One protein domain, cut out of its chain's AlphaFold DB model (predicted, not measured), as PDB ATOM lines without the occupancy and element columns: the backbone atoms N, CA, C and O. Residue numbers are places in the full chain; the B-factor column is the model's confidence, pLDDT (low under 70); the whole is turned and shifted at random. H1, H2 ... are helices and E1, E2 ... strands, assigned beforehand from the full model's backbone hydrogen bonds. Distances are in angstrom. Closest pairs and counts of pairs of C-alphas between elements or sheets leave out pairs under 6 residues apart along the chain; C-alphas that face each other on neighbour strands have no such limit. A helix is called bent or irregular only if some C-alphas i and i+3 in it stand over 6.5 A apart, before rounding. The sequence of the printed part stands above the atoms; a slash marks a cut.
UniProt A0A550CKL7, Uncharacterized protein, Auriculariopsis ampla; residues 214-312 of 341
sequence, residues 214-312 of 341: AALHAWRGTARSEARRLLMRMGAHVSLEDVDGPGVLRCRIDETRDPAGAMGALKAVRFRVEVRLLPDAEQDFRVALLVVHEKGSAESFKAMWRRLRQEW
ATOM      1  N   ALA A 214     153.900 127.151 123.035       67.38
ATOM      2  CA  ALA A 214     152.517 127.085 123.472       67.38
ATOM      3  C   ALA A 214     151.812 128.358 123.001       67.38
ATOM      4  O   ALA A 214     152.427 129.424 123.064       67.38
ATOM      5  N   ALA A 215     150.593 128.215 122.478       68.50
ATOM      6  CA  ALA A 215     149.775 129.288 121.919       68.50
ATOM      7  C   ALA A 215     148.536 129.523 122.800       68.50
ATOM      8  O   ALA A 215     147.897 128.557 123.211       68.50
ATOM      9  N   LEU A 216     148.216 130.785 123.090       73.88
ATOM     10  CA  LEU A 216     146.956 131.241 123.713       73.88
ATOM     11  C   LEU A 216     146.318 132.287 122.805       73.88
ATOM     12  O   LEU A 216     147.069 133.095 122.255       73.88
ATOM     13  N   HIS A 217     144.993 132.313 122.666       72.62
ATOM     14  CA  HIS A 217     144.309 133.290 121.823       72.62
ATOM     15  C   HIS A 217     143.877 134.526 122.640       72.62
ATOM     16  O   HIS A 217     143.628 134.468 123.844       72.62
ATOM     17  N   ALA A 218     143.877 135.707 122.016       72.56
ATOM     18  CA  ALA A 218     143.346 136.936 122.615       72.56
ATOM     19  C   ALA A 218     143.186 138.067 121.591       72.56
ATOM     20  O   ALA A 218     143.675 137.984 120.466       72.56
ATOM     21  N   TRP A 219     142.538 139.151 122.026       74.69
ATOM     22  CA  TRP A 219     142.368 140.393 121.275       74.69
ATOM     23  C   TRP A 219     143.646 141.245 121.245       74.69
ATOM     24  O   TRP A 219     144.308 141.452 122.265       74.69
ATOM     25  N   ARG A 220     143.968 141.804 120.070       70.38
ATOM     26  CA  ARG A 220     145.249 142.475 119.759       70.38
ATOM     27  C   ARG A 220     145.707 143.554 120.745       70.38
ATOM     28  O   ARG A 220     146.881 143.579 121.108       70.38
ATOM     29  N   GLY A 221     144.815 144.454 121.160       72.88
ATOM     30  CA  GLY A 221     145.182 145.596 122.009       72.88
ATOM     31  C   GLY A 221     145.398 145.231 123.480       72.88
ATOM     32  O   GLY A 221     146.261 145.802 124.150       72.88
ATOM     33  N   THR A 222     144.646 144.254 123.984       84.62
ATOM     34  CA  THR A 222     144.619 143.898 125.408       84.62
ATOM     35  C   THR A 222     145.534 142.725 125.739       84.62
ATOM     36  O   THR A 222     146.096 142.710 126.830       84.62
ATOM     37  N   ALA A 223     145.783 141.804 124.799       89.19
ATOM     38  CA  ALA A 223     146.588 140.599 125.025       89.19
ATOM     39  C   ALA A 223     147.974 140.901 125.611       89.19
ATOM     40  O   ALA A 223     148.390 140.297 126.599       89.19
ATOM     41  N   ARG A 224     148.696 141.870 125.030       91.75
ATOM     42  CA  ARG A 224     150.057 142.224 125.465       91.75
ATOM     43  C   ARG A 224     150.068 142.818 126.876       91.75
ATOM     44  O   ARG A 224     150.896 142.435 127.704       91.75
ATOM     45  N   SER A 225     149.161 143.758 127.141       92.00
ATOM     46  CA  SER A 225     149.044 144.433 128.438       92.00
ATOM     47  C   SER A 225     148.594 143.464 129.530       92.00
ATOM     48  O   SER A 225     149.135 143.492 130.635       92.00
ATOM     49  N   GLU A 226     147.680 142.556 129.196       92.31
ATOM     50  CA  GLU A 226     147.162 141.547 130.112       92.31
ATOM     51  C   GLU A 226     148.204 140.473 130.434       92.31
ATOM     52  O   GLU A 226     148.451 140.190 131.606       92.31
ATOM     53  N   ALA A 227     148.916 139.960 129.424       94.50
ATOM     54  CA  ALA A 227     150.040 139.047 129.634       94.50
ATOM     55  C   ALA A 227     151.096 139.668 130.547       94.50
ATOM     56  O   ALA A 227     151.533 139.038 131.511       94.50
ATOM     57  N   ARG A 228     151.463 140.934 130.309       95.50
ATOM     58  CA  ARG A 228     152.394 141.662 131.178       95.50
ATOM     59  C   ARG A 228     151.870 141.765 132.613       95.50
ATOM     60  O   ARG A 228     152.634 141.505 133.541       95.50
ATOM     61  N   ARG A 229     150.594 142.120 132.803       95.88
ATOM     62  CA  ARG A 229     149.951 142.257 134.121       95.88
ATOM     63  C   ARG A 229     149.955 140.937 134.896       95.88
ATOM     64  O   ARG A 229     150.352 140.921 136.059       95.88
ATOM     65  N   LEU A 230     149.562 139.838 134.253       95.69
ATOM     66  CA  LEU A 230     149.531 138.500 134.852       95.69
ATOM     67  C   LEU A 230     150.935 138.003 135.213       95.69
ATOM     68  O   LEU A 230     151.164 137.526 136.322       95.69
ATOM     69  N   LEU A 231     151.904 138.179 134.313       95.62
ATOM     70  CA  LEU A 231     153.295 137.796 134.558       95.62
ATOM     71  C   LEU A 231     153.902 138.569 135.737       95.62
ATOM     72  O   LEU A 231     154.523 137.961 136.607       95.62
ATOM     73  N   MET A 232     153.663 139.881 135.817       95.88
ATOM     74  CA  MET A 232     154.080 140.696 136.963       95.88
ATOM     75  C   MET A 232     153.401 140.254 138.266       95.88
ATOM     76  O   MET A 232     154.066 140.171 139.296       95.88
ATOM     77  N   ARG A 233     152.107 139.903 138.225       94.19
ATOM     78  CA  ARG A 233     151.371 139.365 139.383       94.19
ATOM     79  C   ARG A 233     151.966 138.054 139.901       94.19
ATOM     80  O   ARG A 233     151.991 137.837 141.107       94.19
ATOM     81  N   MET A 234     152.478 137.205 139.013       93.25
ATOM     82  CA  MET A 234     153.165 135.957 139.370       93.25
ATOM     83  C   MET A 234     154.628 136.154 139.810       93.25
ATOM     84  O   MET A 234     155.337 135.172 140.019       93.25
ATOM     85  N   GLY A 235     155.102 137.399 139.938       93.00
ATOM     86  CA  GLY A 235     156.471 137.707 140.361       93.00
ATOM     87  C   GLY A 235     157.513 137.650 139.239       93.00
ATOM     88  O   GLY A 235     158.711 137.638 139.518       93.00
ATOM     89  N   ALA A 236     157.099 137.621 137.969       95.75
ATOM     90  CA  ALA A 236     158.029 137.747 136.854       95.75
ATOM     91  C   ALA A 236     158.370 139.224 136.590       95.75
ATOM     92  O   ALA A 236     157.498 140.081 136.446       95.75
ATOM     93  N   HIS A 237     159.656 139.519 136.438       97.00
ATOM     94  CA  HIS A 237     160.140 140.787 135.910       97.00
ATOM     95  C   HIS A 237     159.969 140.806 134.389       97.00
ATOM     96  O   HIS A 237     160.572 139.994 133.686       97.00
ATOM     97  N   VAL A 238     159.162 141.740 133.881       97.19
ATOM     98  CA  VAL A 238     158.853 141.866 132.449       97.19
ATOM     99  C   VAL A 238     159.423 143.168 131.891       97.19
ATOM    100  O   VAL A 238     159.081 144.253 132.363       97.19
ATOM    101  N   SER A 239     160.250 143.057 130.853       96.19
ATOM    102  CA  SER A 239     160.770 144.167 130.047       96.19
ATOM    103  C   SER A 239     160.228 144.083 128.620       96.19
ATOM    104  O   SER A 239     160.268 143.012 128.012       96.19
ATOM    105  N   LEU A 240     159.740 145.203 128.089       94.19
ATOM    106  CA  LEU A 240     159.292 145.321 126.701       94.19
ATOM    107  C   LEU A 240     160.526 145.529 125.812       94.19
ATOM    108  O   LEU A 240     161.261 146.487 126.029       94.19
ATOM    109  N   GLU A 241     160.781 144.612 124.879       91.75
ATOM    110  CA  GLU A 241     161.940 144.692 123.972       91.75
ATOM    111  C   GLU A 241     161.612 145.511 122.717       91.75
ATOM    112  O   GLU A 241     162.422 146.337 122.316       91.75
ATOM    113  N   ASP A 242     160.398 145.362 122.177       86.44
ATOM    114  CA  ASP A 242     159.917 146.110 121.010       86.44
ATOM    115  C   ASP A 242     158.678 146.935 121.359       86.44
ATOM    116  O   ASP A 242     157.619 146.389 121.692       86.44
ATOM    117  N   VAL A 243     158.809 148.258 121.254       76.69
ATOM    118  CA  VAL A 243     157.693 149.198 121.437       76.69
ATOM    119  C   VAL A 243     156.840 149.271 120.166       76.69
ATOM    120  O   VAL A 243     155.612 149.276 120.268       76.69
ATOM    121  N   ASP A 244     157.494 149.209 119.000       78.31
ATOM    122  CA  ASP A 244     156.894 149.435 117.675       78.31
ATOM    123  C   ASP A 244     156.459 148.144 116.958       78.31
ATOM    124  O   ASP A 244     155.725 148.179 115.971       78.31
ATOM    125  N   GLY A 245     156.909 146.985 117.447       77.88
ATOM    126  CA  GLY A 245     156.603 145.682 116.865       77.88
ATOM    127  C   GLY A 245     155.367 145.000 117.467       77.88
ATOM    128  O   GLY A 245     154.740 145.523 118.392       77.88
ATOM    129  N   PRO A 246     155.057 143.765 117.020       70.31
ATOM    130  CA  PRO A 246     154.039 142.905 117.634       70.31
ATOM    131  C   PRO A 246     154.184 142.755 119.161       70.31
ATOM    132  O   PRO A 246     153.223 142.415 119.839       70.31
ATOM    133  N   GLY A 247     155.342 143.107 119.722       86.19
ATOM    134  CA  GLY A 247     155.528 143.317 121.148       86.19
ATOM    135  C   GLY A 247     156.123 142.078 121.774       86.19
ATOM    136  O   GLY A 247     155.416 141.197 122.256       86.19
ATOM    137  N   VAL A 248     157.446 142.016 121.759       93.94
ATOM    138  CA  VAL A 248     158.195 140.949 122.408       93.94
ATOM    139  C   VAL A 248     158.394 141.313 123.879       93.94
ATOM    140  O   VAL A 248     158.929 142.376 124.208       93.94
ATOM    141  N   LEU A 249     157.950 140.434 124.778       95.62
ATOM    142  CA  LEU A 249     158.118 140.587 126.222       95.62
ATOM    143  C   LEU A 249     159.238 139.668 126.706       95.62
ATOM    144  O   LEU A 249     159.094 138.444 126.722       95.62
ATOM    145  N   ARG A 250     160.351 140.250 127.158       97.12
ATOM    146  CA  ARG A 250     161.389 139.501 127.872       97.12
ATOM    147  C   ARG A 250     161.015 139.374 129.331       97.12
ATOM    148  O   ARG A 250     160.826 140.375 130.020       97.12
ATOM    149  N   CYS A 251     160.942 138.136 129.793       97.69
ATOM    150  CA  CYS A 251     160.481 137.802 131.123       97.69
ATOM    151  C   CYS A 251     161.584 137.077 131.890       97.69
ATOM    152  O   CYS A 251     162.276 136.193 131.374       97.69
ATOM    153  N   ARG A 252     161.745 137.452 133.154       97.69
ATOM    154  CA  ARG A 252     162.678 136.818 134.075       97.69
ATOM    155  C   ARG A 252     161.988 136.581 135.405       97.69
ATOM    156  O   ARG A 252     161.491 137.513 136.017       97.69
ATOM    157  N   ILE A 253     162.010 135.344 135.862       96.25
ATOM    158  CA  ILE A 253     161.638 134.974 137.222       96.25
ATOM    159  C   ILE A 253     162.947 134.792 137.966       96.25
ATOM    160  O   ILE A 253     163.813 134.033 137.519       96.25
ATOM    161  N   ASP A 254     163.120 135.537 139.046       95.25
ATOM    162  CA  ASP A 254     164.226 135.313 139.965       95.25
ATOM    163  C   ASP A 254     163.844 134.241 140.982       95.25
ATOM    164  O   ASP A 254     162.677 133.876 141.115       95.25
ATOM    165  N   GLU A 255     164.845 133.675 141.654       92.25
ATOM    166  CA  GLU A 255     164.605 132.658 142.671       92.25
ATOM    167  C   GLU A 255     163.945 133.304 143.890       92.25
ATOM    168  O   GLU A 255     164.599 133.784 144.815       92.25
ATOM    169  N   THR A 256     162.621 133.364 143.854       78.25
ATOM    170  CA  THR A 256     161.797 133.842 144.951       78.25
ATOM    171  C   THR A 256     161.222 132.633 145.659       78.25
ATOM    172  O   THR A 256     160.454 131.855 145.088       78.25
ATOM    173  N   ARG A 257     161.586 132.476 146.931       79.62
ATOM    174  CA  ARG A 257     160.772 131.678 147.842       79.62
ATOM    175  C   ARG A 257     159.492 132.458 148.070       79.62
ATOM    176  O   ARG A 257     159.557 133.602 148.513       79.62
ATOM    177  N   ASP A 258     158.369 131.852 147.711       71.06
ATOM    178  CA  ASP A 258     157.062 132.398 148.031       71.06
ATOM    179  C   ASP A 258     157.010 132.638 149.551       71.06
ATOM    180  O   ASP A 258     157.193 131.679 150.310       71.06
ATOM    181  N   PRO A 259     156.843 133.886 150.028       70.50
ATOM    182  CA  PRO A 259     156.759 134.151 151.459       70.50
ATOM    183  C   PRO A 259     155.541 133.464 152.086       70.50
ATOM    184  O   PRO A 259     155.567 133.178 153.279       70.50
ATOM    185  N   ALA A 260     154.509 133.154 151.290       78.69
ATOM    186  CA  ALA A 260     153.355 132.382 151.734       78.69
ATOM    187  C   ALA A 260     153.632 130.868 151.795       78.69
ATOM    188  O   ALA A 260     152.802 130.120 152.300       78.69
ATOM    189  N   GLY A 261     154.771 130.399 151.267       73.31
ATOM    190  CA  GLY A 261     155.155 128.985 151.247       73.31
ATOM    191  C   GLY A 261     154.231 128.075 150.432       73.31
ATOM    192  O   GLY A 261     154.454 126.867 150.406       73.31
ATOM    193  N   ALA A 262     153.214 128.630 149.766       70.00
ATOM    194  CA  ALA A 262     152.195 127.870 149.054       70.00
ATOM    195  C   ALA A 262     152.745 127.253 147.761       70.00
ATOM    196  O   ALA A 262     152.332 126.164 147.367       70.00
ATOM    197  N   MET A 263     153.715 127.911 147.116       67.69
ATOM    198  CA  MET A 263     154.479 127.310 146.025       67.69
ATOM    199  C   MET A 263     155.893 126.937 146.464       67.69
ATOM    200  O   MET A 263     156.621 127.738 147.057       67.69
ATOM    201  N   GLY A 264     156.314 125.723 146.094       80.62
ATOM    202  CA  GLY A 264     157.712 125.313 146.193       80.62
ATOM    203  C   GLY A 264     158.635 126.340 145.528       80.62
ATOM    204  O   GLY A 264     158.255 126.992 144.556       80.62
ATOM    205  N   ALA A 265     159.845 126.498 146.071       86.81
ATOM    206  CA  ALA A 265     160.800 127.507 145.618       86.81
ATOM    207  C   ALA A 265     161.005 127.442 144.093       86.81
ATOM    208  O   ALA A 265     161.559 126.471 143.565       86.81
ATOM    209  N   LEU A 266     160.546 128.476 143.381       87.56
ATOM    210  CA  LEU A 266     160.734 128.572 141.939       87.56
ATOM    211  C   LEU A 266     162.187 128.945 141.662       87.56
ATOM    212  O   LEU A 266     162.695 129.933 142.182       87.56
ATOM    213  N   LYS A 267     162.863 128.153 140.829       94.62
ATOM    214  CA  LYS A 267     164.221 128.457 140.374       94.62
ATOM    215  C   LYS A 267     164.181 129.602 139.371       94.62
ATOM    216  O   LYS A 267     163.181 129.798 138.681       94.62
ATOM    217  N   ALA A 268     165.306 130.297 139.223       95.56
ATOM    218  CA  ALA A 268     165.420 131.362 138.240       95.56
ATOM    219  C   ALA A 268     165.194 130.849 136.800       95.56
ATOM    220  O   ALA A 268     165.788 129.849 136.374       95.56
ATOM    221  N   VAL A 269     164.356 131.558 136.040       97.19
ATOM    222  CA  VAL A 269     164.007 131.246 134.645       97.19
ATOM    223  C   VAL A 269     163.982 132.526 133.816       97.19
ATOM    224  O   VAL A 269     163.506 133.566 134.262       97.19
ATOM    225  N   ARG A 270     164.480 132.447 132.585       97.75
ATOM    226  CA  ARG A 270     164.348 133.457 131.536       97.75
ATOM    227  C   ARG A 270     163.596 132.863 130.359       97.75
ATOM    228  O   ARG A 270     163.904 131.763 129.898       97.75
ATOM    229  N   PHE A 271     162.610 133.603 129.892       97.62
ATOM    230  CA  PHE A 271     161.769 133.217 128.776       97.62
ATOM    231  C   PHE A 271     161.264 134.468 128.069       97.62
ATOM    232  O   PHE A 271     161.314 135.577 128.605       97.62
ATOM    233  N   ARG A 272     160.775 134.280 126.854       96.69
ATOM    234  CA  ARG A 272     160.255 135.348 126.014       96.69
ATOM    235  C   ARG A 272     158.821 135.043 125.631       96.69
ATOM    236  O   ARG A 272     158.488 133.886 125.396       96.69
ATOM    237  N   VAL A 273     157.985 136.069 125.582       96.00
ATOM    238  CA  VAL A 273     156.613 135.968 125.083       96.00
ATOM    239  C   VAL A 273     156.531 136.796 123.812       96.00
ATOM    240  O   VAL A 273     156.755 138.005 123.832       96.00
ATOM    241  N   GLU A 274     156.271 136.125 122.701       94.25
ATOM    242  CA  GLU A 274     156.048 136.723 121.393       94.25
ATOM    243  C   GLU A 274     154.548 136.766 121.128       94.25
ATOM    244  O   GLU A 274     153.867 135.747 121.155       94.25
ATOM    245  N   VAL A 275     154.026 137.948 120.848       92.56
ATOM    246  CA  VAL A 275     152.626 138.140 120.483       92.56
ATOM    247  C   VAL A 275     152.548 138.052 118.957       92.56
ATOM    248  O   VAL A 275     153.110 138.890 118.265       92.56
ATOM    249  N   ARG A 276     151.922 137.023 118.390       90.62
ATOM    250  CA  ARG A 276     151.806 136.842 116.935       90.62
ATOM    251  C   ARG A 276     150.388 137.120 116.476       90.62
ATOM    252  O   ARG A 276     149.441 136.577 117.025       90.62
ATOM    253  N   LEU A 277     150.250 137.940 115.443       87.50
ATOM    254  CA  LEU A 277     148.980 138.123 114.747       87.50
ATOM    255  C   LEU A 277     148.726 136.893 113.880       87.50
ATOM    256  O   LEU A 277     149.610 136.510 113.111       87.50
ATOM    257  N   LEU A 278     147.564 136.259 114.034       86.06
ATOM    258  CA  LEU A 278     147.155 135.198 113.120       86.06
ATOM    259  C   LEU A 278     146.489 135.853 111.906       86.06
ATOM    260  O   LEU A 278     145.506 136.569 112.087       86.06
ATOM    261  N   PRO A 279     147.011 135.638 110.687       79.62
ATOM    262  CA  PRO A 279     146.390 136.120 109.464       79.62
ATOM    263  C   PRO A 279     145.267 135.154 109.075       79.62
ATOM    264  O   PRO A 279     145.416 134.400 108.119       79.62
ATOM    265  N   ASP A 280     144.194 135.094 109.865       76.75
ATOM    266  CA  ASP A 280     143.037 134.256 109.541       76.75
ATOM    267  C   ASP A 280     141.855 135.131 109.110       76.75
ATOM    268  O   ASP A 280     141.510 136.111 109.770       76.75
ATOM    269  N   ALA A 281     141.305 134.808 107.942       54.19
ATOM    270  CA  ALA A 281     140.862 135.766 106.926       54.19
ATOM    271  C   ALA A 281     139.488 136.436 107.133       54.19
ATOM    272  O   ALA A 281     139.006 137.090 106.215       54.19
ATOM    273  N   GLU A 282     138.855 136.321 108.301       68.75
ATOM    274  CA  GLU A 282     137.525 136.924 108.530       68.75
ATOM    275  C   GLU A 282     137.325 137.556 109.916       68.75
ATOM    276  O   GLU A 282     136.325 138.231 110.151       68.75
ATOM    277  N   GLN A 283     138.258 137.372 110.856       63.12
ATOM    278  CA  GLN A 283     138.154 137.938 112.205       63.12
ATOM    279  C   GLN A 283     139.483 138.591 112.587       63.12
ATOM    280  O   GLN A 283     140.330 137.970 113.234       63.12
ATOM    281  N   ASP A 284     139.635 139.858 112.195       61.03
ATOM    282  CA  ASP A 284     140.841 140.715 112.212       61.03
ATOM    283  C   ASP A 284     141.602 140.874 113.550       61.03
ATOM    284  O   ASP A 284     142.515 141.697 113.674       61.03
ATOM    285  N   PHE A 285     141.271 140.117 114.595       67.38
ATOM    286  CA  PHE A 285     141.732 140.414 115.951       67.38
ATOM    287  C   PHE A 285     142.255 139.224 116.744       67.38
ATOM    288  O   PHE A 285     142.580 139.396 117.920       67.38
ATOM    289  N   ARG A 286     142.403 138.045 116.128       81.00
ATOM    290  CA  ARG A 286     142.989 136.892 116.818       81.00
ATOM    291  C   ARG A 286     144.507 137.006 116.888       81.00
ATOM    292  O   ARG A 286     145.221 137.059 115.887       81.00
ATOM    293  N   VAL A 287     145.009 136.999 118.109       86.69
ATOM    294  CA  VAL A 287     146.433 137.021 118.411       86.69
ATOM    295  C   VAL A 287     146.797 135.760 119.171       86.69
ATOM    296  O   VAL A 287     146.096 135.398 120.104       86.69
ATOM    297  N   ALA A 288     147.887 135.103 118.780       88.69
ATOM    298  CA  ALA A 288     148.486 134.010 119.531       88.69
ATOM    299  C   ALA A 288     149.640 134.508 120.402       88.69
ATOM    300  O   ALA A 288     150.562 135.161 119.915       88.69
ATOM    301  N   LEU A 289     149.648 134.142 121.679       91.94
ATOM    302  CA  LEU A 289     150.821 134.293 122.534       91.94
ATOM    303  C   LEU A 289     151.725 133.082 122.404       91.94
ATOM    304  O   LEU A 289     151.349 131.999 122.822       91.94
ATOM    305  N   LEU A 290     152.929 133.279 121.890       92.69
ATOM    306  CA  LEU A 290     153.971 132.273 121.815       92.69
ATOM    307  C   LEU A 290     154.958 132.448 122.971       92.69
ATOM    308  O   LEU A 290     155.703 133.424 123.019       92.69
ATOM    309  N   VAL A 291     155.019 131.478 123.882       95.25
ATOM    310  CA  VAL A 291     155.988 131.499 124.991       95.25
ATOM    311  C   VAL A 291     157.192 130.620 124.672       95.25
ATOM    312  O   VAL A 291     157.044 129.435 124.397       95.25
ATOM    313  N   VAL A 292     158.397 131.188 124.741       95.44
ATOM    314  CA  VAL A 292     159.669 130.532 124.415       95.44
ATOM    315  C   VAL A 292     160.559 130.476 125.654       95.44
ATOM    316  O   VAL A 292     160.993 131.502 126.174       95.44
ATOM    317  N   HIS A 293     160.858 129.268 126.128       96.62
ATOM    318  CA  HIS A 293     161.815 129.052 127.214       96.62
ATOM    319  C   HIS A 293     163.256 129.217 126.709       96.62
ATOM    320  O   HIS A 293     163.689 128.430 125.872       96.62
ATOM    321  N   GLU A 294     163.995 130.198 127.238       96.50
ATOM    322  CA  GLU A 294     165.379 130.484 126.825       96.50
ATOM    323  C   GLU A 294     166.400 129.845 127.783       96.50
ATOM    324  O   GLU A 294     167.306 129.120 127.374       96.50
ATOM    325  N   LYS A 295     166.284 130.105 129.094       96.94
ATOM    326  CA  LYS A 295     167.253 129.630 130.096       96.94
ATOM    327  C   LYS A 295     166.589 129.352 131.440       96.94
ATOM    328  O   LYS A 295     165.771 130.138 131.893       96.94
ATOM    329  N   GLY A 296     167.054 128.325 132.150       95.88
ATOM    330  CA  GLY A 296     166.690 128.071 133.547       95.88
ATOM    331  C   GLY A 296     166.051 126.705 133.764       95.88
ATOM    332  O   GLY A 296     166.251 125.777 132.979       95.88
ATOM    333  N   SER A 297     165.324 126.576 134.874       95.25
ATOM    334  CA  SER A 297     164.607 125.349 135.227       95.25
ATOM    335  C   SER A 297     163.357 125.163 134.366       95.25
ATOM    336  O   SER A 297     162.407 125.943 134.455       95.25
ATOM    337  N   ALA A 298     163.316 124.077 133.592       94.69
ATOM    338  CA  ALA A 298     162.144 123.724 132.793       94.69
ATOM    339  C   ALA A 298     160.902 123.435 133.656       94.69
ATOM    340  O   ALA A 298     159.784 123.668 133.207       94.69
ATOM    341  N   GLU A 299     161.076 122.942 134.885       93.25
ATOM    342  CA  GLU A 299     159.973 122.690 135.823       93.25
ATOM    343  C   GLU A 299     159.344 123.995 136.307       93.25
ATOM    344  O   GLU A 299     158.125 124.139 136.280       93.25
ATOM    345  N   SER A 300     160.174 124.975 136.676       93.19
ATOM    346  CA  SER A 300     159.701 126.295 137.103       93.19
ATOM    347  C   SER A 300     159.034 127.040 135.943       93.19
ATOM    348  O   SER A 300     157.990 127.658 136.135       93.19
ATOM    349  N   PHE A 301     159.563 126.897 134.721       95.38
ATOM    350  CA  PHE A 301     158.910 127.394 133.510       95.38
ATOM    351  C   PHE A 301     157.531 126.753 133.291       95.38
ATOM    352  O   PHE A 301     156.551 127.464 133.095       95.38
ATOM    353  N   LYS A 302     157.427 125.418 133.370       93.88
ATOM    354  CA  LYS A 302     156.146 124.702 133.236       93.88
ATOM    355  C   LYS A 302     155.139 125.105 134.313       93.88
ATOM    356  O   LYS A 302     153.960 125.250 134.012       93.88
ATOM    357  N   ALA A 303     155.581 125.258 135.561       92.38
ATOM    358  CA  ALA A 303     154.721 125.679 136.665       92.38
ATOM    359  C   ALA A 303     154.138 127.074 136.411       92.38
ATOM    360  O   ALA A 303     152.926 127.255 136.500       92.38
ATOM    361  N   MET A 304     154.981 128.026 136.004       93.50
ATOM    362  CA  MET A 304     154.528 129.365 135.633       93.50
ATOM    363  C   MET A 304     153.606 129.343 134.411       93.50
ATOM    364  O   MET A 304     152.574 130.002 134.434       93.50
ATOM    365  N   TRP A 305     153.917 128.554 133.382       93.62
ATOM    366  CA  TRP A 305     153.062 128.435 132.202       93.62
ATOM    367  C   TRP A 305     151.670 127.888 132.539       93.62
ATOM    368  O   TRP A 305     150.673 128.449 132.097       93.62
ATOM    369  N   ARG A 306     151.579 126.833 133.361       93.25
ATOM    370  CA  ARG A 306     150.285 126.293 133.815       93.25
ATOM    371  C   ARG A 306     149.467 127.345 134.556       93.25
ATOM    372  O   ARG A 306     148.284 127.496 134.274       93.25
ATOM    373  N   ARG A 307     150.104 128.110 135.444       92.12
ATOM    374  CA  ARG A 307     149.440 129.194 136.172       92.12
ATOM    375  C   ARG A 307     149.001 130.328 135.247       92.12
ATOM    376  O   ARG A 307     147.887 130.816 135.383       92.12
ATOM    377  N   LEU A 308     149.837 130.693 134.274       94.00
ATOM    378  CA  LEU A 308     149.473 131.674 133.257       94.00
ATOM    379  C   LEU A 308     148.224 131.222 132.498       94.00
ATOM    380  O   LEU A 308     147.310 132.019 132.371       94.00
ATOM    381  N   ARG A 309     148.155 129.953 132.067       91.81
ATOM    382  CA  ARG A 309     146.968 129.392 131.398       91.81
ATOM    383  C   ARG A 309     145.726 129.405 132.290       91.81
ATOM    384  O   ARG A 309     144.656 129.727 131.804       91.81
ATOM    385  N   GLN A 310     145.863 129.066 133.571       92.56
ATOM    386  CA  GLN A 310     144.743 129.067 134.524       92.56
ATOM    387  C   GLN A 310     144.201 130.475 134.791       92.56
ATOM    388  O   GLN A 310     142.998 130.659 134.931       92.56
ATOM    389  N   GLU A 311     145.084 131.471 134.872       92.56
ATOM    390  CA  GLU A 311     144.707 132.868 135.096       92.56
ATOM    391  C   GLU A 311     144.337 133.604 133.790       92.56
ATOM    392  O   GLU A 311     143.888 134.750 133.849       92.56
ATOM    393  N   TRP A 312     144.525 132.977 132.621       91.62
ATOM    394  CA  TRP A 312     144.236 133.567 131.317       91.62
ATOM    395  C   TRP A 312     142.742 133.501 131.006       91.62
ATOM    396  O   TRP A 312     142.219 132.479 130.575       91.62
TER     397      TRP A 312
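What this domain is: This is residues 214 to 312 of the 341 residues of an uncharacterized protein of Auriculariopsis ampla (UniProt A0A550CKL7). A strongly twisted, curled sheet of five strands has two helices, H1 and H2, over one face, with the other face bare; the loops holding Pro 259 and Ala 281 make the two ends of the long axis. The printed part has 99 residues, with five named strands and two named helices in the order E1 H1 E2 E3 E4 E5 H2. The sheet runs E1 E5 E4 E3 E2, all antiparallel, and the class is mixed, helices and strands. The whole is compact, with a radius of gyration of the C-alphas of 14.0 A, yet elongated in outline, spanning 46 by 25 by 20 A.

How they stand to each other: In the sheet, E5, residues 286 to 296, and E4, residues 269 to 277, are antiparallel neighbours at 161 degrees and form a hairpin, with N 290 and O 274 2.7 A apart, within hydrogen-bond range. On the other side of E4 is E3, residues 248 to 253, antiparallel at 157 degrees, with N 251 and O 271 at 2.8 A. Edge strand E2, residues 236 to 240, is antiparallel to E3 at 156 degrees, with N 239 and O 250 at 2.9 A. E2 E3 E4 E5 form a meander, each strand the antiparallel neighbour of the one before. The other edge strand, E1, residues 214 to 219, is antiparallel to E5 at 141 degrees, with N 289 and O 216 at 2.8 A. E1 and E2 are apart. H1, residues 220 to 233, is on the sheet; its closest C-alphas to E5 are those of Arg 220 and Val 287, 5.7 A, and to E2 those of Arg 228 and Val 238, 6.6 A. H2, residues 298 to 311, is on the same face as H1, two layers in all, helices on one face of a sheet. Its height over the sheet is 7.2 A, and it runs slantwise to the strands, at 45 degrees to E4 on the local plane. The closest C-alphas of H2 and E4 are those of Val 269 and Phe 301, 6.5 A. H1 and H2 only just touch, and only at their ends, with 3 pairs of C-alphas within 8 A, the closest those of Leu 230 and Leu 308 at 7.0 A; they run opposite ways at a steep tilt of 59 degrees. Each O i to N i+4 pair in H2 is within hydrogen-bond range, against 8 of 10 in H1.

Where its parts are: E5 is 30.3 A long from first to last C-alpha, E4 25.9 A, E1 16.9 A, E3 16.3 A and E2 12.7 A. H1 is 20.8 A long and irregular, but only just: C-alphas 221 and 224 are 6.9 A apart. H2 is 19.8 A long. E1 begins at C-alpha 214 (152.517, 127.085, 123.472), and H2 ends at C-alpha 311 (144.707, 132.868, 135.096).

The domain as a whole: The C-alphas farthest apart are those of Pro 259 and Ala 281, 47.3 A. The printed part has no cut. The link from E3 to E4, residues 254 to 268, is long. Mean pLDDT of the printed part is 87.3; residues 214 to 215, 263 and 281 to 285 are under 70.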